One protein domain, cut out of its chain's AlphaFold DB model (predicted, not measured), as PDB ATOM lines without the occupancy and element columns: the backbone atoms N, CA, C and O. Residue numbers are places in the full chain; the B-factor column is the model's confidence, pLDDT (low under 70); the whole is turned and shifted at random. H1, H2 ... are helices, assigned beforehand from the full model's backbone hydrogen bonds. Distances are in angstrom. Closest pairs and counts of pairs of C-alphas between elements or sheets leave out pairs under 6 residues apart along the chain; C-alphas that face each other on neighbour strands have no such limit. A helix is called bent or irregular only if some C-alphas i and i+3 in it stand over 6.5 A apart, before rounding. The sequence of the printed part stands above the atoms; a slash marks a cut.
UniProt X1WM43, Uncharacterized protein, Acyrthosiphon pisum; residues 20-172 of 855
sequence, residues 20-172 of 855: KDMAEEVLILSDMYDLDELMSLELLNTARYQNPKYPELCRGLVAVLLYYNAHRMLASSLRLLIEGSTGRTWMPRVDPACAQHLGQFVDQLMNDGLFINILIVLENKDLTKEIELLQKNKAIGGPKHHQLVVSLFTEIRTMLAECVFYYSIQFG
ATOM      1  N   LYS A  20     170.758 125.729 174.331       77.50
ATOM      2  CA  LYS A  20     171.318 124.380 174.122       77.50
ATOM      3  C   LYS A  20     172.850 124.399 174.079       77.50
ATOM      4  O   LYS A  20     173.478 123.625 174.786       77.50
ATOM      5  N   ASP A  21     173.421 125.380 173.385       80.06
ATOM      6  CA  ASP A  21     174.871 125.583 173.287       80.06
ATOM      7  C   ASP A  21     175.540 125.805 174.657       80.06
ATOM      8  O   ASP A  21     176.670 125.389 174.880       80.06
ATOM      9  N   MET A  22     174.853 126.465 175.599       79.94
ATOM     10  CA  MET A  22     175.378 126.692 176.949       79.94
ATOM     11  C   MET A  22     175.293 125.421 177.794       79.94
ATOM     12  O   MET A  22     176.208 125.143 178.559       79.94
ATOM     13  N   ALA A  23     174.222 124.637 177.646       81.06
ATOM     14  CA  ALA A  23     174.097 123.353 178.329       81.06
ATOM     15  C   ALA A  23     175.179 122.360 177.870       81.06
ATOM     16  O   ALA A  23     175.741 121.651 178.699       81.06
ATOM     17  N   GLU A  24     175.516 122.345 176.577       83.62
ATOM     18  CA  GLU A  24     176.611 121.527 176.041       83.62
ATOM     19  C   GLU A  24     177.978 121.956 176.597       83.62
ATOM     20  O   GLU A  24     178.749 121.110 177.042       83.62
ATOM     21  N   GLU A  25     178.267 123.260 176.660       84.50
ATOM     22  CA  GLU A  25     179.516 123.764 177.256       84.50
ATOM     23  C   GLU A  25     179.628 123.474 178.760       84.50
ATOM     24  O   GLU A  25     180.717 123.152 179.238       84.50
ATOM     25  N   VAL A  26     178.518 123.549 179.505       86.31
ATOM     26  CA  VAL A  26     178.470 123.174 180.930       86.31
ATOM     27  C   VAL A  26     178.854 121.709 181.109       86.31
ATOM     28  O   VAL A  26     179.662 121.404 181.985       86.31
ATOM     29  N   LEU A  27     178.305 120.819 180.275       86.19
ATOM     30  CA  LEU A  27     178.620 119.392 180.316       86.19
ATOM     31  C   LEU A  27     180.088 119.139 179.972       86.19
ATOM     32  O   LEU A  27     180.748 118.403 180.690       86.19
ATOM     33  N   ILE A  28     180.629 119.813 178.950       86.69
ATOM     34  CA  ILE A  28     182.050 119.691 178.594       86.69
ATOM     35  C   ILE A  28     182.946 120.115 179.765       86.69
ATOM     36  O   ILE A  28     183.890 119.402 180.087       86.69
ATOM     37  N   LEU A  29     182.670 121.253 180.415       86.25
ATOM     38  CA  LEU A  29     183.474 121.722 181.553       86.25
ATOM     39  C   LEU A  29     183.322 120.833 182.792       86.25
ATOM     40  O   LEU A  29     184.305 120.598 183.492       86.25
ATOM     41  N   SER A  30     182.106 120.347 183.051       88.94
ATOM     42  CA  SER A  30     181.825 119.400 184.132       88.94
ATOM     43  C   SER A  30     182.587 118.092 183.921       88.94
ATOM     44  O   SER A  30     183.345 117.703 184.801       88.94
ATOM     45  N   ASP A  31     182.508 117.492 182.730       88.25
ATOM     46  CA  ASP A  31     183.229 116.260 182.388       88.25
ATOM     47  C   ASP A  31     184.754 116.460 182.380       88.25
ATOM     48  O   ASP A  31     185.514 115.547 182.699       88.25
ATOM     49  N   MET A  32     185.222 117.649 181.988       86.81
ATOM     50  CA  MET A  32     186.647 117.957 181.875       86.81
ATOM     51  C   MET A  32     187.336 118.110 183.233       86.81
ATOM     52  O   MET A  32     188.458 117.634 183.390       86.81
ATOM     53  N   TYR A  33     186.692 118.784 184.187       85.75
ATOM     54  CA  TYR A  33     187.275 119.096 185.496       85.75
ATOM     55  C   TYR A  33     186.621 118.348 186.666       85.75
ATOM     56  O   TYR A  33     186.974 118.615 187.811       85.75
ATOM     57  N   ASP A  34     185.691 117.431 186.387       87.44
ATOM     58  CA  ASP A  34     184.868 116.726 187.383       87.44
ATOM     59  C   ASP A  34     184.169 117.705 188.351       87.44
ATOM     60  O   ASP A  34     184.184 117.563 189.575       87.44
ATOM     61  N   LEU A  35     183.605 118.776 187.779       86.75
ATOM     62  CA  LEU A  35     182.914 119.837 188.513       86.75
ATOM     63  C   LEU A  35     181.407 119.593 188.537       86.75
ATOM     64  O   LEU A  35     180.832 119.139 187.547       86.75
ATOM     65  N   ASP A  36     180.755 119.994 189.630       90.25
ATOM     66  CA  ASP A  36     179.291 120.057 189.700       90.25
ATOM     67  C   ASP A  36     178.751 120.931 188.560       90.25
ATOM     68  O   ASP A  36     179.249 122.040 188.321       90.25
ATOM     69  N   GLU A  37     177.724 120.458 187.850       85.06
ATOM     70  CA  GLU A  37     177.225 121.150 186.664       85.06
ATOM     71  C   GLU A  37     176.723 122.574 186.989       85.06
ATOM     72  O   GLU A  37     176.758 123.464 186.134       85.06
ATOM     73  N   LEU A  38     176.307 122.826 188.236       86.31
ATOM     74  CA  LEU A  38     175.924 124.159 188.707       86.31
ATOM     75  C   LEU A  38     177.126 125.109 188.837       86.31
ATOM     76  O   LEU A  38     177.023 126.275 188.456       86.31
ATOM     77  N   MET A  39     178.273 124.607 189.300       85.38
ATOM     78  CA  MET A  39     179.523 125.374 189.376       85.38
ATOM     79  C   MET A  39     180.071 125.665 187.979       85.38
ATOM     80  O   MET A  39     180.477 126.792 187.692       85.38
ATOM     81  N   SER A  40     180.005 124.685 187.071       86.94
ATOM     82  CA  SER A  40     180.361 124.889 185.661       86.94
ATOM     83  C   SER A  40     179.463 125.939 184.990       86.94
ATOM     84  O   SER A  40     179.944 126.743 184.186       86.94
ATOM     85  N   LEU A  41     178.174 126.001 185.348       86.75
ATOM     86  CA  LEU A  41     177.262 127.042 184.869       86.75
ATOM     87  C   LEU A  41     177.598 128.433 185.432       86.75
ATOM     88  O   LEU A  41     177.560 129.419 184.693       86.75
ATOM     89  N   GLU A  42     177.931 128.539 186.718       87.38
ATOM     90  CA  GLU A  42     178.353 129.803 187.335       87.38
ATOM     91  C   GLU A  42     179.660 130.328 186.720       87.38
ATOM     92  O   GLU A  42     179.763 131.512 186.376       87.38
ATOM     93  N   LEU A  43     180.620 129.431 186.482       88.19
ATOM     94  CA  LEU A  43     181.872 129.738 185.799       88.19
ATOM     95  C   LEU A  43     181.620 130.275 184.382       88.19
ATOM     96  O   LEU A  43     182.176 131.309 184.009       88.19
ATOM     97  N   LEU A  44     180.737 129.634 183.609       87.62
ATOM     98  CA  LEU A  44     180.379 130.087 182.259       87.62
ATOM     99  C   LEU A  44     179.616 131.412 182.252       87.62
ATOM    100  O   LEU A  44     179.840 132.245 181.371       87.62
ATOM    101  N   ASN A  45     178.740 131.648 183.228       87.31
ATOM    102  CA  ASN A  45     178.066 132.937 183.368       87.31
ATOM    103  C   ASN A  45     179.069 134.051 183.678       87.31
ATOM    104  O   ASN A  45     179.023 135.109 183.049       87.31
ATOM    105  N   THR A  46     180.019 133.794 184.575       87.00
ATOM    106  CA  THR A  46     181.107 134.730 184.886       87.00
ATOM    107  C   THR A  46     181.978 134.985 183.657       87.00
ATOM    108  O   THR A  46     182.258 136.138 183.327       87.00
ATOM    109  N   ALA A  47     182.315 133.934 182.905       86.75
ATOM    110  CA  ALA A  47     183.030 134.052 181.640       86.75
ATOM    111  C   ALA A  47     182.250 134.886 180.615       86.75
ATOM    112  O   ALA A  47     182.840 135.705 179.920       86.75
ATOM    113  N   ARG A  48     180.917 134.762 180.555       85.19
ATOM    114  CA  ARG A  48     180.066 135.591 179.685       85.19
ATOM    115  C   ARG A  48     180.133 137.070 180.058       85.19
ATOM    116  O   ARG A  48     180.196 137.907 179.161       85.19
ATOM    117  N   TYR A  49     180.121 137.391 181.352       85.50
ATOM    118  CA  TYR A  49     180.266 138.770 181.827       85.50
ATOM    119  C   TYR A  49     181.656 139.342 181.536       85.50
ATOM    120  O   TYR A  49     181.766 140.528 181.237       85.50
ATOM    121  N   GLN A  50     182.700 138.511 181.585       82.88
ATOM    122  CA  GLN A  50     184.080 138.923 181.321       82.88
ATOM    123  C   GLN A  50     184.510 138.794 179.854       82.88
ATOM    124  O   GLN A  50     185.562 139.303 179.484       82.88
ATOM    125  N   ASN A  51     183.687 138.193 178.994       82.31
ATOM    126  CA  ASN A  51     183.958 138.030 177.566       82.31
ATOM    127  C   ASN A  51     184.318 139.341 176.829       82.31
ATOM    128  O   ASN A  51     185.156 139.287 175.933       82.31
ATOM    129  N   PRO A  52     183.768 140.526 177.187       79.50
ATOM    130  CA  PRO A  52     184.205 141.792 176.596       79.50
ATOM    131  C   PRO A  52     185.697 142.102 176.795       79.50
ATOM    132  O   PRO A  52     186.261 142.799 175.958       79.50
ATOM    133  N   LYS A  53     186.325 141.563 177.854       74.81
ATOM    134  CA  LYS A  53     187.766 141.681 178.144       74.81
ATOM    135  C   LYS A  53     188.640 140.713 177.340       74.81
ATOM    136  O   LYS A  53     189.856 140.724 177.463       74.81
ATOM    137  N   TYR A  54     188.036 139.813 176.566       77.25
ATOM    138  CA  TYR A  54     188.758 138.834 175.758       77.25
ATOM    139  C   TYR A  54     188.080 138.684 174.392       77.25
ATOM    140  O   TYR A  54     187.526 137.629 174.085       77.25
ATOM    141  N   PRO A  55     188.105 139.725 173.542       69.94
ATOM    142  CA  PRO A  55     187.291 139.765 172.329       69.94
ATOM    143  C   PRO A  55     187.710 138.741 171.262       69.94
ATOM    144  O   PRO A  55     186.924 138.430 170.370       69.94
ATOM    145  N   GLU A  56     188.929 138.203 171.347       75.00
ATOM    146  CA  GLU A  56     189.428 137.148 170.455       75.00
ATOM    147  C   GLU A  56     189.049 135.731 170.916       75.00
ATOM    148  O   GLU A  56     189.207 134.772 170.156       75.00
ATOM    149  N   LEU A  57     188.559 135.578 172.151       81.69
ATOM    150  CA  LEU A  57     188.281 134.282 172.760       81.69
ATOM    151  C   LEU A  57     186.784 133.979 172.793       81.69
ATOM    152  O   LEU A  57     185.926 134.849 172.920       81.69
ATOM    153  N   CYS A  58     186.466 132.691 172.696       84.44
ATOM    154  CA  CYS A  58     185.120 132.201 172.957       84.44
ATOM    155  C   CYS A  58     184.888 132.101 174.470       84.44
ATOM    156  O   CYS A  58     185.818 131.805 175.222       84.44
ATOM    157  N   ARG A  59     183.630 132.237 174.911       85.62
ATOM    158  CA  ARG A  59     183.251 132.162 176.337       85.62
ATOM    159  C   ARG A  59     183.789 130.914 177.057       85.62
ATOM    160  O   ARG A  59     184.229 131.025 178.194       85.62
ATOM    161  N   GLY A  60     183.831 129.756 176.389       85.44
ATOM    162  CA  GLY A  60     184.402 128.526 176.952       85.44
ATOM    163  C   GLY A  60     185.912 128.617 177.215       85.44
ATOM    164  O   GLY A  60     186.382 128.171 178.255       85.44
ATOM    165  N   LEU A  61     186.676 129.274 176.334       86.69
ATOM    166  CA  LEU A  61     188.117 129.497 176.531       86.69
ATOM    167  C   LEU A  61     188.389 130.490 177.669       86.69
ATOM    168  O   LEU A  61     189.364 130.335 178.406       86.69
ATOM    169  N   VAL A  62     187.513 131.487 177.835       87.44
ATOM    170  CA  VAL A  62     187.550 132.425 178.968       87.44
ATOM    171  C   VAL A  62     187.222 131.704 180.279       87.44
ATOM    172  O   VAL A  62     187.887 131.943 181.283       87.44
ATOM    173  N   ALA A  63     186.260 130.775 180.279       89.19
ATOM    174  CA  ALA A  63     185.935 129.960 181.451       89.19
ATOM    175  C   ALA A  63     187.131 129.117 181.924       89.19
ATOM    176  O   ALA A  63     187.404 129.058 183.121       89.19
ATOM    177  N   VAL A  64     187.898 128.541 180.993       90.19
ATOM    178  CA  VAL A  64     189.141 127.811 181.296       90.19
ATOM    179  C   VAL A  64     190.189 128.724 181.945       90.19
ATOM    180  O   VAL A  64     190.788 128.353 182.953       90.19
ATOM    181  N   LEU A  65     190.386 129.946 181.432       88.44
ATOM    182  CA  LEU A  65     191.298 130.917 182.059       88.44
ATOM    183  C   LEU A  65     190.854 131.280 183.479       88.44
ATOM    184  O   LEU A  65     191.671 131.315 184.398       88.44
ATOM    185  N   LEU A  66     189.556 131.529 183.662       89.44
ATOM    186  CA  LEU A  66     188.979 131.854 184.962       89.44
ATOM    187  C   LEU A  66     189.131 130.722 185.972       89.44
ATOM    188  O   LEU A  66     189.421 130.992 187.135       89.44
ATOM    189  N   TYR A  67     188.993 129.475 185.526       91.25
ATOM    190  CA  TYR A  67     189.205 128.301 186.361       91.25
ATOM    191  C   TYR A  67     190.623 128.272 186.944       91.25
ATOM    192  O   TYR A  67     190.783 128.201 188.166       91.25
ATOM    193  N   TYR A  68     191.663 128.399 186.110       91.38
ATOM    194  CA  TYR A  68     193.042 128.426 186.613       91.38
ATOM    195  C   TYR A  68     193.337 129.692 187.417       91.38
ATOM    196  O   TYR A  68     193.978 129.612 188.462       91.38
ATOM    197  N   ASN A  69     192.827 130.854 187.002       90.31
ATOM    198  CA  ASN A  69     193.025 132.082 187.766       90.31
ATOM    199  C   ASN A  69     192.405 131.979 189.172       90.31
ATOM    200  O   ASN A  69     193.043 132.374 190.141       90.31
ATOM    201  N   ALA A  70     191.220 131.376 189.321       90.94
ATOM    202  CA  ALA A  70     190.611 131.134 190.630       90.94
ATOM    203  C   ALA A  70     191.500 130.247 191.522       90.94
ATOM    204  O   ALA A  70     191.749 130.585 192.678       90.94
ATOM    205  N   HIS A  71     192.056 129.163 190.973       91.06
ATOM    206  CA  HIS A  71     192.999 128.298 191.693       91.06
ATOM    207  C   HIS A  71     194.286 129.031 192.082       91.06
ATOM    208  O   HIS A  71     194.788 128.846 193.191       91.06
ATOM    209  N   ARG A  72     194.798 129.895 191.200       92.69
ATOM    210  CA  ARG A  72     195.956 130.739 191.490       92.69
ATOM    211  C   ARG A  72     195.670 131.698 192.640       92.69
ATOM    212  O   ARG A  72     196.471 131.782 193.562       92.69
ATOM    213  N   MET A  73     194.525 132.381 192.628       91.38
ATOM    214  CA  MET A  73     194.147 133.300 193.705       91.38
ATOM    215  C   MET A  73     193.991 132.574 195.048       91.38
ATOM    216  O   MET A  73     194.399 133.108 196.080       91.38
ATOM    217  N   LEU A  74     193.468 131.342 195.046       92.88
ATOM    218  CA  LEU A  74     193.386 130.503 196.247       92.88
ATOM    219  C   LEU A  74     194.776 130.128 196.780       92.88
ATOM    220  O   LEU A  74     195.051 130.334 197.963       92.88
ATOM    221  N   ALA A  75     195.668 129.639 195.914       92.69
ATOM    222  CA  ALA A  75     197.045 129.313 196.289       92.69
ATOM    223  C   ALA A  75     197.807 130.554 196.788       92.69
ATOM    224  O   ALA A  75     198.470 130.502 197.820       92.69
ATOM    225  N   SER A  76     197.641 131.696 196.116       92.38
ATOM    226  CA  SER A  76     198.217 132.978 196.531       92.38
ATOM    227  C   SER A  76     197.702 133.430 197.895       92.38
ATOM    228  O   SER A  76     198.473 133.945 198.699       92.38
ATOM    229  N   SER A  77     196.409 133.251 198.170       93.56
ATOM    230  CA  SER A  77     195.816 133.618 199.459       93.56
ATOM    231  C   SER A  77     196.394 132.770 200.589       93.56
ATOM    232  O   SER A  77     196.764 133.305 201.629       93.56
ATOM    233  N   LEU A  78     196.543 131.459 200.369       91.81
ATOM    234  CA  LEU A  78     197.209 130.566 201.318       91.81
ATOM    235  C   LEU A  78     198.665 130.986 201.559       91.81
ATOM    236  O   LEU A  78     199.096 131.063 202.709       91.81
ATOM    237  N   ARG A  79     199.405 131.309 200.492       90.25
ATOM    238  CA  ARG A  79     200.794 131.770 200.589       90.25
ATOM    239  C   ARG A  79     200.909 133.032 201.446       90.25
ATOM    240  O   ARG A  79     201.698 133.062 202.385       90.25
ATOM    241  N   LEU A  80     200.058 134.027 201.186       88.56
ATOM    242  CA  LEU A  80     200.009 135.279 201.949       88.56
ATOM    243  C   LEU A  80     199.647 135.060 203.427       88.56
ATOM    244  O   LEU A  80     200.194 135.739 204.295       88.56
ATOM    245  N   LEU A  81     198.762 134.105 203.740       89.56
ATOM    246  CA  LEU A  81     198.444 133.746 205.129       89.56
ATOM    247  C   LEU A  81     199.667 133.189 205.869       89.56
ATOM    248  O   LEU A  81     199.883 133.528 207.033       89.56
ATOM    249  N   ILE A  82     200.481 132.369 205.197       87.19
ATOM    250  CA  ILE A  82     201.719 131.816 205.764       87.19
ATOM    251  C   ILE A  82     202.769 132.924 205.929       87.19
ATOM    252  O   ILE A  82     203.371 133.040 206.995       87.19
ATOM    253  N   GLU A  83     202.961 133.785 204.928       84.12
ATOM    254  CA  GLU A  83     203.893 134.922 205.001       84.12
ATOM    255  C   GLU A  83     203.528 135.909 206.124       84.12
ATOM    256  O   GLU A  83     204.409 136.425 206.816       84.12
ATOM    257  N   GLY A  84     202.230 136.135 206.345       83.25
ATOM    258  CA  GLY A  84     201.701 137.009 207.394       83.25
ATOM    259  C   GLY A  84     201.824 136.462 208.822       83.25
ATOM    260  O   GLY A  84     201.447 137.156 209.768       83.25
ATOM    261  N   SER A  85     202.344 135.245 209.000       82.56
ATOM    262  CA  SER A  85     202.466 134.592 210.304       82.56
ATOM    263  C   SER A  85     203.811 134.860 210.992       82.56
ATOM    264  O   SER A  85     204.858 134.985 210.353       82.56
ATOM    265  N   THR A  86     203.804 134.951 212.324       77.50
ATOM    266  CA  THR A  86     205.038 135.039 213.131       77.50
ATOM    267  C   THR A  86     205.668 133.666 213.333       77.50
ATOM    268  O   THR A  86     204.966 132.731 213.712       77.50
ATOM    269  N   GLY A  87     206.988 133.567 213.191       71.56
ATOM    270  CA  GLY A  87     207.728 132.318 213.356       71.56
ATOM    271  C   GLY A  87     209.242 132.517 213.352       71.56
ATOM    272  O   GLY A  87     209.742 133.516 213.864       71.56
ATOM    273  N   ARG A  88     209.973 131.516 212.853       70.00
ATOM    274  CA  ARG A  88     211.418 131.353 213.102       70.00
ATOM    275  C   ARG A  88     212.316 132.330 212.345       70.00
ATOM    276  O   ARG A  88     213.339 132.729 212.900       70.00
ATOM    277  N   THR A  89     211.972 132.672 211.105       66.88
ATOM    278  CA  THR A  89     212.947 133.247 210.159       66.88
ATOM    279  C   THR A  89     212.654 134.698 209.822       66.88
ATOM    280  O   THR A  89     213.579 135.505 209.752       66.88
ATOM    281  N   TRP A  90     211.382 135.064 209.656       73.19
ATOM    282  CA  TRP A  90     210.992 136.448 209.393       73.19
ATOM    283  C   TRP A  90     209.892 136.922 210.339       73.19
ATOM    284  O   TRP A  90     209.117 136.137 210.887       73.19
ATOM    285  N   MET A  91     209.822 138.240 210.502       72.56
ATOM    286  CA  MET A  91     208.776 138.917 211.260       72.56
ATOM    287  C   MET A  91     207.840 139.638 210.283       72.56
ATOM    288  O   MET A  91     208.317 140.482 209.517       72.56
ATOM    289  N   PRO A  92     206.530 139.334 210.278       76.62
ATOM    290  CA  PRO A  92     205.588 139.966 209.363       76.62
ATOM    291  C   PRO A  92     205.387 141.448 209.705       76.62
ATOM    292  O   PRO A  92     205.460 141.855 210.864       76.62
ATOM    293  N   ARG A  93     205.077 142.266 208.690       74.56
ATOM    294  CA  ARG A  93     204.748 143.701 208.835       74.56
ATOM    295  C   ARG A  93     203.294 143.924 209.286       74.56
ATOM    296  O   ARG A  93     202.621 144.825 208.796       74.56
ATOM    297  N   VAL A  94     202.794 143.071 210.172       79.19
ATOM    298  CA  VAL A  94     201.418 143.085 210.694       79.19
ATOM    299  C   VAL A  94     201.486 143.206 212.214       79.19
ATOM    300  O   VAL A  94     202.504 142.867 212.819       79.19
ATOM    301  N   ASP A  95     200.419 143.705 212.839       84.38
ATOM    302  CA  ASP A  95     200.303 143.732 214.296       84.38
ATOM    303  C   ASP A  95     200.602 142.338 214.896       84.38
ATOM    304  O   ASP A  95     200.016 141.344 214.448       84.38
ATOM    305  N   PRO A  96     201.515 142.227 215.881       81.94
ATOM    306  CA  PRO A  96     201.986 140.940 216.385       81.94
ATOM    307  C   PRO A  96     200.873 140.058 216.960       81.94
ATOM    308  O   PRO A  96     200.970 138.838 216.851       81.94
ATOM    309  N   ALA A  97     199.809 140.636 217.528       84.56
ATOM    310  CA  ALA A  97     198.683 139.846 218.028       84.56
ATOM    311  C   ALA A  97     197.911 139.187 216.874       84.56
ATOM    312  O   ALA A  97     197.619 137.992 216.917       84.56
ATOM    313  N   CYS A  98     197.648 139.935 215.797       85.12
ATOM    314  CA  CYS A  98     197.039 139.387 214.584       85.12
ATOM    315  C   CYS A  98     197.919 138.304 213.950       85.12
ATOM    316  O   CYS A  98     197.423 137.239 213.587       85.12
ATOM    317  N   ALA A  99     199.227 138.541 213.864       84.94
ATOM    318  CA  ALA A  99     200.159 137.591 213.268       84.94
ATOM    319  C   ALA A  99     200.295 136.284 214.075       84.94
ATOM    320  O   ALA A  99     200.455 135.212 213.487       84.94
ATOM    321  N   GLN A 100     200.163 136.342 215.405       84.31
ATOM    322  CA  GLN A 100     200.095 135.151 216.258       84.31
ATOM    323  C   GLN A 100     198.804 134.353 216.040       84.31
ATOM    324  O   GLN A 100     198.860 133.130 215.918       84.31
ATOM    325  N   HIS A 101     197.651 135.023 215.954       86.88
ATOM    326  CA  HIS A 101     196.380 134.357 215.652       86.88
ATOM    327  C   HIS A 101     196.386 133.709 214.264       86.88
ATOM    328  O   HIS A 101     195.948 132.568 214.121       86.88
ATOM    329  N   LEU A 102     196.937 134.401 213.264       87.12
ATOM    330  CA  LEU A 102     197.154 133.840 211.932       87.12
ATOM    331  C   LEU A 102     198.075 132.620 211.990       87.12
ATOM    332  O   LEU A 102     197.756 131.599 211.391       87.12
ATOM    333  N   GLY A 103     199.165 132.686 212.758       85.81
ATOM    334  CA  GLY A 103     200.073 131.555 212.940       85.81
ATOM    335  C   GLY A 103     199.387 130.324 213.535       85.81
ATOM    336  O   GLY A 103     199.560 129.226 213.016       85.81
ATOM    337  N   GLN A 104     198.554 130.499 214.565       87.19
ATOM    338  CA  GLN A 104     197.778 129.398 215.152       87.19
ATOM    339  C   GLN A 104     196.779 128.798 214.158       87.19
ATOM    340  O   GLN A 104     196.646 127.580 214.083       87.19
ATOM    341  N   PHE A 105     196.093 129.644 213.388       89.94
ATOM    342  CA  PHE A 105     195.150 129.199 212.366       89.94
ATOM    343  C   PHE A 105     195.846 128.408 211.250       89.94
ATOM    344  O   PHE A 105     195.391 127.327 210.890       89.94
ATOM    345  N   VAL A 106     196.969 128.919 210.734       90.06
ATOM    346  CA  VAL A 106     197.764 128.248 209.695       90.06
ATOM    347  C   VAL A 106     198.296 126.910 210.201       90.06
ATOM    348  O   VAL A 106     198.192 125.914 209.489       90.06
ATOM    349  N   ASP A 107     198.821 126.859 211.425       87.38
ATOM    350  CA  ASP A 107     199.356 125.619 211.986       87.38
ATOM    351  C   ASP A 107     198.262 124.561 212.204       87.38
ATOM    352  O   ASP A 107     198.443 123.402 211.837       87.38
ATOM    353  N   GLN A 108     197.083 124.956 212.701       90.25
ATOM    354  CA  GLN A 108     195.919 124.063 212.779       90.25
ATOM    355  C   GLN A 108     195.544 123.519 211.401       90.25
ATOM    356  O   GLN A 108     195.444 122.311 211.216       90.25
ATOM    357  N   LEU A 109     195.423 124.398 210.410       90.25
ATOM    358  CA  LEU A 109     194.998 124.035 209.064       90.25
ATOM    359  C   LEU A 109     195.997 123.077 208.382       90.25
ATOM    360  O   LEU A 109     195.602 122.130 207.697       90.25
ATOM    361  N   MET A 110     197.298 123.282 208.602       88.44
ATOM    362  CA  MET A 110     198.356 122.414 208.075       88.44
ATOM    363  C   MET A 110     198.403 121.051 208.774       88.44
ATOM    364  O   MET A 110     198.632 120.035 208.107       88.44
ATOM    365  N   ASN A 111     198.135 121.011 210.081       86.88
ATOM    366  CA  ASN A 111     198.046 119.778 210.863       86.88
ATOM    367  C   ASN A 111     196.749 118.990 210.594       86.88
ATOM    368  O   ASN A 111     196.782 117.760 210.603       86.88
ATOM    369  N   ASP A 112     195.653 119.666 210.235       88.00
ATOM    370  CA  ASP A 112     194.356 119.073 209.856       88.00
ATOM    371  C   ASP A 112     194.370 118.379 208.475       88.00
ATOM    372  O   ASP A 112     193.345 117.916 207.974       88.00
ATOM    373  N   GLY A 113     195.547 118.265 207.852       87.69
ATOM    374  CA  GLY A 113     195.766 117.474 206.642       87.69
ATOM    375  C   GLY A 113     195.980 118.289 205.370       87.69
ATOM    376  O   GLY A 113     196.266 117.686 204.332       87.69
ATOM    377  N   LEU A 114     195.932 119.632 205.416       91.31
ATOM    378  CA  LEU A 114     196.228 120.448 204.230       91.31
ATOM    379  C   LEU A 114     197.630 120.153 203.686       91.31
ATOM    380  O   LEU A 114     197.786 120.042 202.472       91.31
ATOM    381  N   PHE A 115     198.626 119.965 204.557       90.69
ATOM    382  CA  PHE A 115     199.994 119.655 204.133       90.69
ATOM    383  C   PHE A 115     200.036 118.442 203.191       90.69
ATOM    384  O   PHE A 115     200.619 118.506 202.112       90.69
ATOM    385  N   ILE A 116     199.358 117.350 203.558       90.31
ATOM    386  CA  ILE A 116     199.302 116.122 202.751       90.31
ATOM    387  C   ILE A 116     198.499 116.360 201.465       90.31
ATOM    388  O   ILE A 116     198.912 115.913 200.395       90.31
ATOM    389  N   ASN A 117     197.394 117.106 201.542       91.62
ATOM    390  CA  ASN A 117     196.583 117.437 200.371       91.62
ATOM    391  C   ASN A 117     197.376 118.238 199.330       91.62
ATOM    392  O   ASN A 117     197.264 117.949 198.141       91.62
ATOM    393  N   ILE A 118     198.216 119.190 199.754       91.38
ATOM    394  CA  ILE A 118     199.088 119.943 198.839       91.38
ATOM    395  C   ILE A 118     200.045 118.992 198.109       91.38
ATOM    396  O   ILE A 118     200.169 119.082 196.888       91.38
ATOM    397  N   LEU A 119     200.671 118.045 198.820       90.31
ATOM    398  CA  LEU A 119     201.568 117.055 198.206       90.31
ATOM    399  C   LEU A 119     200.847 116.185 197.166       90.31
ATOM    400  O   LEU A 119     201.380 115.949 196.085       90.31
ATOM    401  N   ILE A 120     199.623 115.744 197.471       90.25
ATOM    402  CA  ILE A 120     198.797 114.948 196.550       90.25
ATOM    403  C   ILE A 120     198.425 115.771 195.310       90.25
ATOM    404  O   ILE A 120     198.502 115.278 194.185       90.25
ATOM    405  N   VAL A 121     198.048 117.039 195.490       89.62
ATOM    406  CA  VAL A 121     197.718 117.936 194.374       89.62
ATOM    407  C   VAL A 121     198.935 118.166 193.477       89.62
ATOM    408  O   VAL A 121     198.795 118.137 192.256       89.62
ATOM    409  N   LEU A 122     200.124 118.350 194.055       87.81
ATOM    410  CA  LEU A 122     201.370 118.489 193.296       87.81
ATOM    411  C   LEU A 122     201.737 117.208 192.529       87.81
ATOM    412  O   LEU A 122     202.228 117.311 191.409       87.81
ATOM    413  N   GLU A 123     201.460 116.023 193.087       86.56
ATOM    414  CA  GLU A 123     201.674 114.727 192.415       86.56
ATOM    415  C   GLU A 123     200.726 114.539 191.215       86.56
ATOM    416  O   GLU A 123     201.118 113.998 190.181       86.56
ATOM    417  N   ASN A 124     199.490 115.034 191.320       85.62
ATOM    418  CA  ASN A 124     198.475 114.880 190.276       85.62
ATOM    419  C   ASN A 124     198.560 115.941 189.164       85.62
ATOM    420  O   ASN A 124     198.145 115.675 188.035       85.62
ATOM    421  N   LYS A 125     199.077 117.143 189.457       81.31
ATOM    422  CA  LYS A 125     199.151 118.267 188.506       81.31
ATOM    423  C   LYS A 125     200.370 118.171 187.583       81.31
ATOM    424  O   LYS A 125     201.335 118.922 187.716       81.31
ATOM    425  N   ASP A 126     200.278 117.278 186.604       81.81
ATOM    426  CA  ASP A 126     201.232 117.144 185.497       81.81
ATOM    427  C   ASP A 126     200.827 118.039 184.313       81.81
ATOM    428  O   ASP A 126     199.713 117.936 183.798       81.81
ATOM    429  N   LEU A 127     201.739 118.912 183.870       83.44
ATOM    430  CA  LEU A 127     201.493 119.854 182.772       83.44
ATOM    431  C   LEU A 127     201.186 119.126 181.456       83.44
ATOM    432  O   LEU A 127     200.344 119.580 180.686       83.44
ATOM    433  N   THR A 128     201.852 118.000 181.193       83.44
ATOM    434  CA  THR A 128     201.707 117.275 179.922       83.44
ATOM    435  C   THR A 128     200.307 116.688 179.779       83.44
ATOM    436  O   THR A 128     199.628 116.931 178.782       83.44
ATOM    437  N   LYS A 129     199.828 116.013 180.829       85.75
ATOM    438  CA  LYS A 129     198.474 115.453 180.900       85.75
ATOM    439  C   LYS A 129     197.404 116.537 180.845       85.75
ATOM    440  O   LYS A 129     196.375 116.340 180.203       85.75
ATOM    441  N   GLU A 130     197.651 117.681 181.481       86.50
ATOM    442  CA  GLU A 130     196.712 118.802 181.450       86.50
ATOM    443  C   GLU A 130     196.595 119.392 180.036       86.50
ATOM    444  O   GLU A 130     195.490 119.632 179.549       86.50
ATOM    445  N   ILE A 131     197.718 119.567 179.329       85.50
ATOM    446  CA  ILE A 131     197.711 120.031 177.936       85.50
ATOM    447  C   ILE A 131     197.000 119.015 177.031       85.50
ATOM    448  O   ILE A 131     196.192 119.423 176.200       85.50
ATOM    449  N   GLU A 132     197.241 117.712 177.196       87.44
ATOM    450  CA  GLU A 132     196.542 116.661 176.438       87.44
ATOM    451  C   GLU A 132     195.024 116.687 176.674       87.44
ATOM    452  O   GLU A 132     194.240 116.581 175.725       87.44
ATOM    453  N   LEU A 133     194.596 116.881 177.924       87.88
ATOM    454  CA  LEU A 133     193.190 117.014 178.304       87.88
ATOM    455  C   LEU A 133     192.545 118.244 177.650       87.88
ATOM    456  O   LEU A 133     191.473 118.137 177.046       87.88
ATOM    457  N   LEU A 134     193.229 119.390 177.678       86.50
ATOM    458  CA  LEU A 134     192.755 120.615 177.033       86.50
ATOM    459  C   LEU A 134     192.729 120.491 175.500       86.50
ATOM    460  O   LEU A 134     191.788 120.963 174.860       86.50
ATOM    461  N   GLN A 135     193.713 119.824 174.890       87.31
ATOM    462  CA  GLN A 135     193.743 119.565 173.446       87.31
ATOM    463  C   GLN A 135     192.601 118.644 173.011       87.31
ATOM    464  O   GLN A 135     191.912 118.939 172.030       87.31
ATOM    465  N   LYS A 136     192.353 117.561 173.760       87.88
ATOM    466  CA  LYS A 136     191.270 116.604 173.491       87.88
ATOM    467  C   LYS A 136     189.901 117.287 173.462       87.88
ATOM    468  O   LYS A 136     189.088 116.986 172.589       87.88
ATOM    469  N   ASN A 137     189.684 118.242 174.363       84.75
ATOM    470  CA  ASN A 137     188.424 118.973 174.492       84.75
ATOM    471  C   ASN A 137     188.380 120.283 173.682       84.75
ATOM    472  O   ASN A 137     187.428 121.047 173.816       84.75
ATOM    473  N   LYS A 138     189.385 120.555 172.828       82.81
ATOM    474  CA  LYS A 138     189.518 121.806 172.046       82.81
ATOM    475  C   LYS A 138     189.433 123.075 172.911       82.81
ATOM    476  O   LYS A 138     188.944 124.113 172.471       82.81
ATOM    477  N   ALA A 139     189.939 122.986 174.135       82.56
ATOM    478  CA  ALA A 139     189.919 124.033 175.149       82.56
ATOM    479  C   ALA A 139     191.179 124.927 175.121       82.56
ATOM    480  O   ALA A 139     191.434 125.668 176.068       82.56
ATOM    481  N   ILE A 140     191.965 124.871 174.038       81.44
ATOM    482  CA  ILE A 140     193.148 125.712 173.809       81.44
ATOM    483  C   ILE A 140     192.864 126.662 172.644       81.44
ATOM    484  O   ILE A 140     192.478 126.229 171.559       81.44
ATOM    485  N   GLY A 141     193.043 127.961 172.888       81.00
ATOM    486  CA  GLY A 141     192.905 129.025 171.896       81.00
ATOM    487  C   GLY A 141     194.192 129.292 171.110       81.00
ATOM    488  O   GLY A 141     195.011 128.404 170.888       81.00
ATOM    489  N   GLY A 142     194.369 130.544 170.676       80.81
ATOM    490  CA  GLY A 142     195.594 130.996 170.008       80.81
ATOM    491  C   GLY A 142     196.841 130.961 170.912       80.81
ATOM    492  O   GLY A 142     196.732 130.660 172.104       80.81
ATOM    493  N   PRO A 143     198.027 131.324 170.386       79.06
ATOM    494  CA  PRO A 143     199.296 131.247 171.120       79.06
ATOM    495  C   PRO A 143     199.278 132.044 172.436       79.06
ATOM    496  O   PRO A 143     199.730 131.532 173.458       79.06
ATOM    497  N   LYS A 144     198.645 133.231 172.451       79.50
ATOM    498  CA  LYS A 144     198.428 134.042 173.664       79.50
ATOM    499  C   LYS A 144     197.659 133.272 174.746       79.50
ATOM    500  O   LYS A 144     198.057 133.267 175.904       79.50
ATOM    501  N   HIS A 145     196.566 132.595 174.379       85.44
ATOM    502  CA  HIS A 145     195.756 131.810 175.325       85.44
ATOM    503  C   HIS A 145     196.523 130.599 175.847       85.44
ATOM    504  O   HIS A 145     196.531 130.357 177.050       85.44
ATOM    505  N   HIS A 146     197.216 129.887 174.957       85.44
ATOM    506  CA  HIS A 146     198.035 128.744 175.339       85.44
ATOM    507  C   HIS A 146     199.114 129.134 176.358       85.44
ATOM    508  O   HIS A 146     199.219 128.495 177.403       85.44
ATOM    509  N   GLN A 147     199.861 130.216 176.106       84.06
ATOM    510  CA  GLN A 147     200.888 130.683 177.036       84.06
ATOM    511  C   GLN A 147     200.293 131.103 178.385       84.06
ATOM    512  O   GLN A 147     200.853 130.739 179.413       84.06
ATOM    513  N   LEU A 148     199.157 131.812 178.397       84.44
ATOM    514  CA  LEU A 148     198.489 132.225 179.639       84.44
ATOM    515  C   LEU A 148     198.034 131.028 180.483       84.44
ATOM    516  O   LEU A 148     198.181 131.040 181.702       84.44
ATOM    517  N   VAL A 149     197.491 129.979 179.861       88.19
ATOM    518  CA  VAL A 149     197.095 128.764 180.589       88.19
ATOM    519  C   VAL A 149     198.322 128.057 181.162       88.19
ATOM    520  O   VAL A 149     198.316 127.684 182.335       88.19
ATOM    521  N   VAL A 150     199.385 127.910 180.365       86.88
ATOM    522  CA  VAL A 150     200.636 127.287 180.819       86.88
ATOM    523  C   VAL A 150     201.262 128.099 181.956       86.88
ATOM    524  O   VAL A 150     201.622 127.511 182.973       86.88
ATOM    525  N   SER A 151     201.328 129.431 181.841       86.38
ATOM    526  CA  SER A 151     201.892 130.295 182.883       86.38
ATOM    527  C   SER A 151     201.092 130.188 184.179       86.38
ATOM    528  O   SER A 151     201.674 129.876 185.215       86.38
ATOM    529  N   LEU A 152     199.759 130.306 184.123       88.75
ATOM    530  CA  LEU A 152     198.888 130.147 185.291       88.75
ATOM    531  C   LEU A 152     199.046 128.766 185.937       88.75
ATOM    532  O   LEU A 152     199.128 128.661 187.158       88.75
ATOM    533  N   PHE A 153     199.121 127.700 185.138       89.44
ATOM    534  CA  PHE A 153     199.314 126.347 185.653       89.44
ATOM    535  C   PHE A 153     200.663 126.191 186.364       89.44
ATOM    536  O   PHE A 153     200.726 125.630 187.463       89.44
ATOM    537  N   THR A 154     201.739 126.714 185.768       88.19
ATOM    538  CA  THR A 154     203.069 126.708 186.392       88.19
ATOM    539  C   THR A 154     203.100 127.551 187.667       88.19
ATOM    540  O   THR A 154     203.578 127.059 188.686       88.19
ATOM    541  N   GLU A 155     202.489 128.743 187.670       88.31
ATOM    542  CA  GLU A 155     202.364 129.617 188.844       88.31
ATOM    543  C   GLU A 155     201.633 128.919 189.994       88.31
ATOM    544  O   GLU A 155     202.104 128.967 191.125       88.31
ATOM    545  N   ILE A 156     200.530 128.210 189.724       91.25
ATOM    546  CA  ILE A 156     199.805 127.442 190.750       91.25
ATOM    547  C   ILE A 156     200.715 126.379 191.371       91.25
ATOM    548  O   ILE A 156     200.778 126.269 192.596       91.25
ATOM    549  N   ARG A 157     201.426 125.589 190.550       91.06
ATOM    550  CA  ARG A 157     202.351 124.557 191.054       91.06
ATOM    551  C   ARG A 157     203.464 125.182 191.897       91.06
ATOM    552  O   ARG A 157     203.763 124.671 192.973       91.06
ATOM    553  N   THR A 158     204.044 126.290 191.437       89.44
ATOM    554  CA  THR A 158     205.093 127.010 192.166       89.44
ATOM    555  C   THR A 158     204.575 127.583 193.485       89.44
ATOM    556  O   THR A 158     205.180 127.313 194.514       89.44
ATOM    557  N   MET A 159     203.423 128.261 193.501       89.44
ATOM    558  CA  MET A 159     202.822 128.820 194.722       89.44
ATOM    559  C   MET A 159     202.475 127.747 195.760       89.44
ATOM    560  O   MET A 159     202.664 127.956 196.956       89.44
ATOM    561  N   LEU A 160     201.987 126.580 195.327       92.38
ATOM    562  CA  LEU A 160     201.723 125.456 196.231       92.38
ATOM    563  C   LEU A 160     203.017 124.902 196.850       92.38
ATOM    564  O   LEU A 160     203.043 124.608 198.045       92.38
ATOM    565  N   ALA A 161     204.094 124.800 196.068       90.50
ATOM    566  CA  ALA A 161     205.405 124.400 196.577       90.50
ATOM    567  C   ALA A 161     205.999 125.460 197.529       90.50
ATOM    568  O   ALA A 161     206.539 125.111 198.579       90.50
ATOM    569  N   GLU A 162     205.830 126.748 197.216       88.25
ATOM    570  CA  GLU A 162     206.196 127.867 198.092       88.25
ATOM    571  C   GLU A 162     205.452 127.808 199.430       88.25
ATOM    572  O   GLU A 162     206.063 128.035 200.467       88.25
ATOM    573  N   CYS A 163     204.168 127.430 199.448       91.25
ATOM    574  CA  CYS A 163     203.422 127.255 200.699       91.25
ATOM    575  C   CYS A 163     204.071 126.196 201.607       91.25
ATOM    576  O   CYS A 163     204.236 126.428 202.805       91.25
ATOM    577  N   VAL A 164     204.480 125.048 201.050       90.75
ATOM    578  CA  VAL A 164     205.182 123.989 201.802       90.75
ATOM    579  C   VAL A 164     206.536 124.485 202.308       90.75
ATOM    580  O   VAL A 164     206.897 124.256 203.465       90.75
ATOM    581  N   PHE A 165     207.271 125.196 201.457       87.19
ATOM    582  CA  PHE A 165     208.564 125.781 201.786       87.19
ATOM    583  C   PHE A 165     208.467 126.822 202.909       87.19
ATOM    584  O   PHE A 165     209.136 126.676 203.933       87.19
ATOM    585  N   TYR A 166     207.598 127.824 202.773       84.44
ATOM    586  CA  TYR A 166     207.388 128.862 203.780       84.44
ATOM    587  C   TYR A 166     206.876 128.290 205.098       84.44
ATOM    588  O   TYR A 166     207.349 128.699 206.159       84.44
ATOM    589  N   TYR A 167     205.985 127.296 205.054       88.25
ATOM    590  CA  TYR A 167     205.547 126.613 206.267       88.25
ATOM    591  C   TYR A 167     206.716 125.902 206.970       88.25
ATOM    592  O   TYR A 167     206.917 126.095 208.170       88.25
ATOM    593  N   SER A 168     207.543 125.155 206.222       85.06
ATOM    594  CA  SER A 168     208.717 124.464 206.778       85.06
ATOM    595  C   SER A 168     209.706 125.433 207.433       85.06
ATOM    596  O   SER A 168     210.186 125.179 208.538       85.06
ATOM    597  N   ILE A 169     209.968 126.577 206.797       79.00
ATOM    598  CA  ILE A 169     210.891 127.581 207.333       79.00
ATOM    599  C   ILE A 169     210.340 128.232 208.605       79.00
ATOM    600  O   ILE A 169     211.081 128.422 209.569       79.00
ATOM    601  N   GLN A 170     209.060 128.605 208.611       80.19
ATOM    602  CA  GLN A 170     208.497 129.464 209.651       80.19
ATOM    603  C   GLN A 170     208.033 128.679 210.884       80.19
ATOM    604  O   GLN A 170     208.249 129.139 212.007       80.19
ATOM    605  N   PHE A 171     207.458 127.486 210.688       81.56
ATOM    606  CA  PHE A 171     206.878 126.647 211.748       81.56
ATOM    607  C   PHE A 171     207.693 125.382 212.033       81.56
ATOM    608  O   PHE A 171     207.689 124.895 213.168       81.56
ATOM    609  N   GLY A 172     208.459 124.890 211.054       80.88
ATOM    610  CA  GLY A 172     209.087 123.569 211.080       80.88
ATOM    611  C   GLY A 172     208.118 122.445 210.716       80.88
ATOM    612  O   GLY A 172     206.923 122.664 210.562       80.88
TER     613      GLY A 172
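This is residues 20 to 172 of the 855 residues of an uncharacterized protein of Acyrthosiphon pisum (UniProt X1WM43). Two long helices, H6 and H3, lie side by side, run the same way, and make the core and the long axis of the domain. H2 crosses the beginning of H3 with H1 packed on H2, arm H4a of a bent helix crosses the other end of H3, and arm H4b and then H5 run back opposite ways to H6. The printed part has 153 residues with six named helices, H1 to H6 in chain order, and no named strand; the class is all helix. It is only just loose, close to compact, with a radius of gyration of the C-alphas of 18.2 A, and its outline is elongated, 54 by 29 by 29 A.

H6, residues 143 to 171, is 41.6 A long and ends at C-alpha 171 at (206.878, 126.647, 211.748). H3, residues 59 to 83, is 35.4 A long. H2, residues 37 to 53, is 24.6 A long; it is irregular, with C-alphas 49 and 52 7.2 A apart, and has a kink of 26 degrees near residue 47. H1, residues 20 to 33, is 20.3 A long and begins at C-alpha 20 at (171.318, 124.380, 174.122). H4, residues 96 to 124, was assigned as one helix by its hydrogen bonds but is bent: C-alphas 112 and 115 are 8.1 A apart. Its arms are H4a, residues 96 to 112, 24.1 A, and H4b, residues 115 to 124, 14.7 A, at a steep tilt of 59 degrees. H5, residues 127 to 136, is 14.2 A long.

H6 and H3 are both hubs, touching three helices each. They touch at a shallow tilt of 18 degrees, the same way; their closest C-alphas, of Arg 72 and Ile 156, are 5.1 A apart. H3 touches H2 with residues 59 to 67 alone, about perpendicular at 81 degrees, closest at the C-alphas of Ala 47 and Ala 63, 5.0 A. H2 touches H1, closest at the C-alphas of Val 26 and Ser 40, 5.4 A; their lines are only just about perpendicular, at 70.3 degrees. H3 touches H4a with residues 81 to 82 alone, at a steep tilt of 63 degrees, opposite ways; the closest C-alphas, of Ile 82 and Val 106, are 6.6 A apart. H6 touches H4b at a shallow tilt of 29 degrees, opposite ways, closest at the C-alphas of Leu 122 and Arg 157, 6.5 A. H5 and H6 form a helical hairpin and only just touch, with 3 pairs of C-alphas within 8 A, the closest those of Leu 127 and Phe 153, 7.4 A. Among the pairs that are apart are H1 and H6, and H2 and H4a. Every O i to N i+4 pair is within hydrogen-bond range in H1, H3, H4a, H4b, H5 and H6; in H2, 11 of 13 are.

The two C-alphas farthest apart, of Lys 20 and Arg 88, are 56.4 A from each other. The printed part has no cut. The link from H3 to H4, residues 84 to 95, is long. The mean pLDDT of the printed part is 85.6, and residues 55 and 89 are under 70.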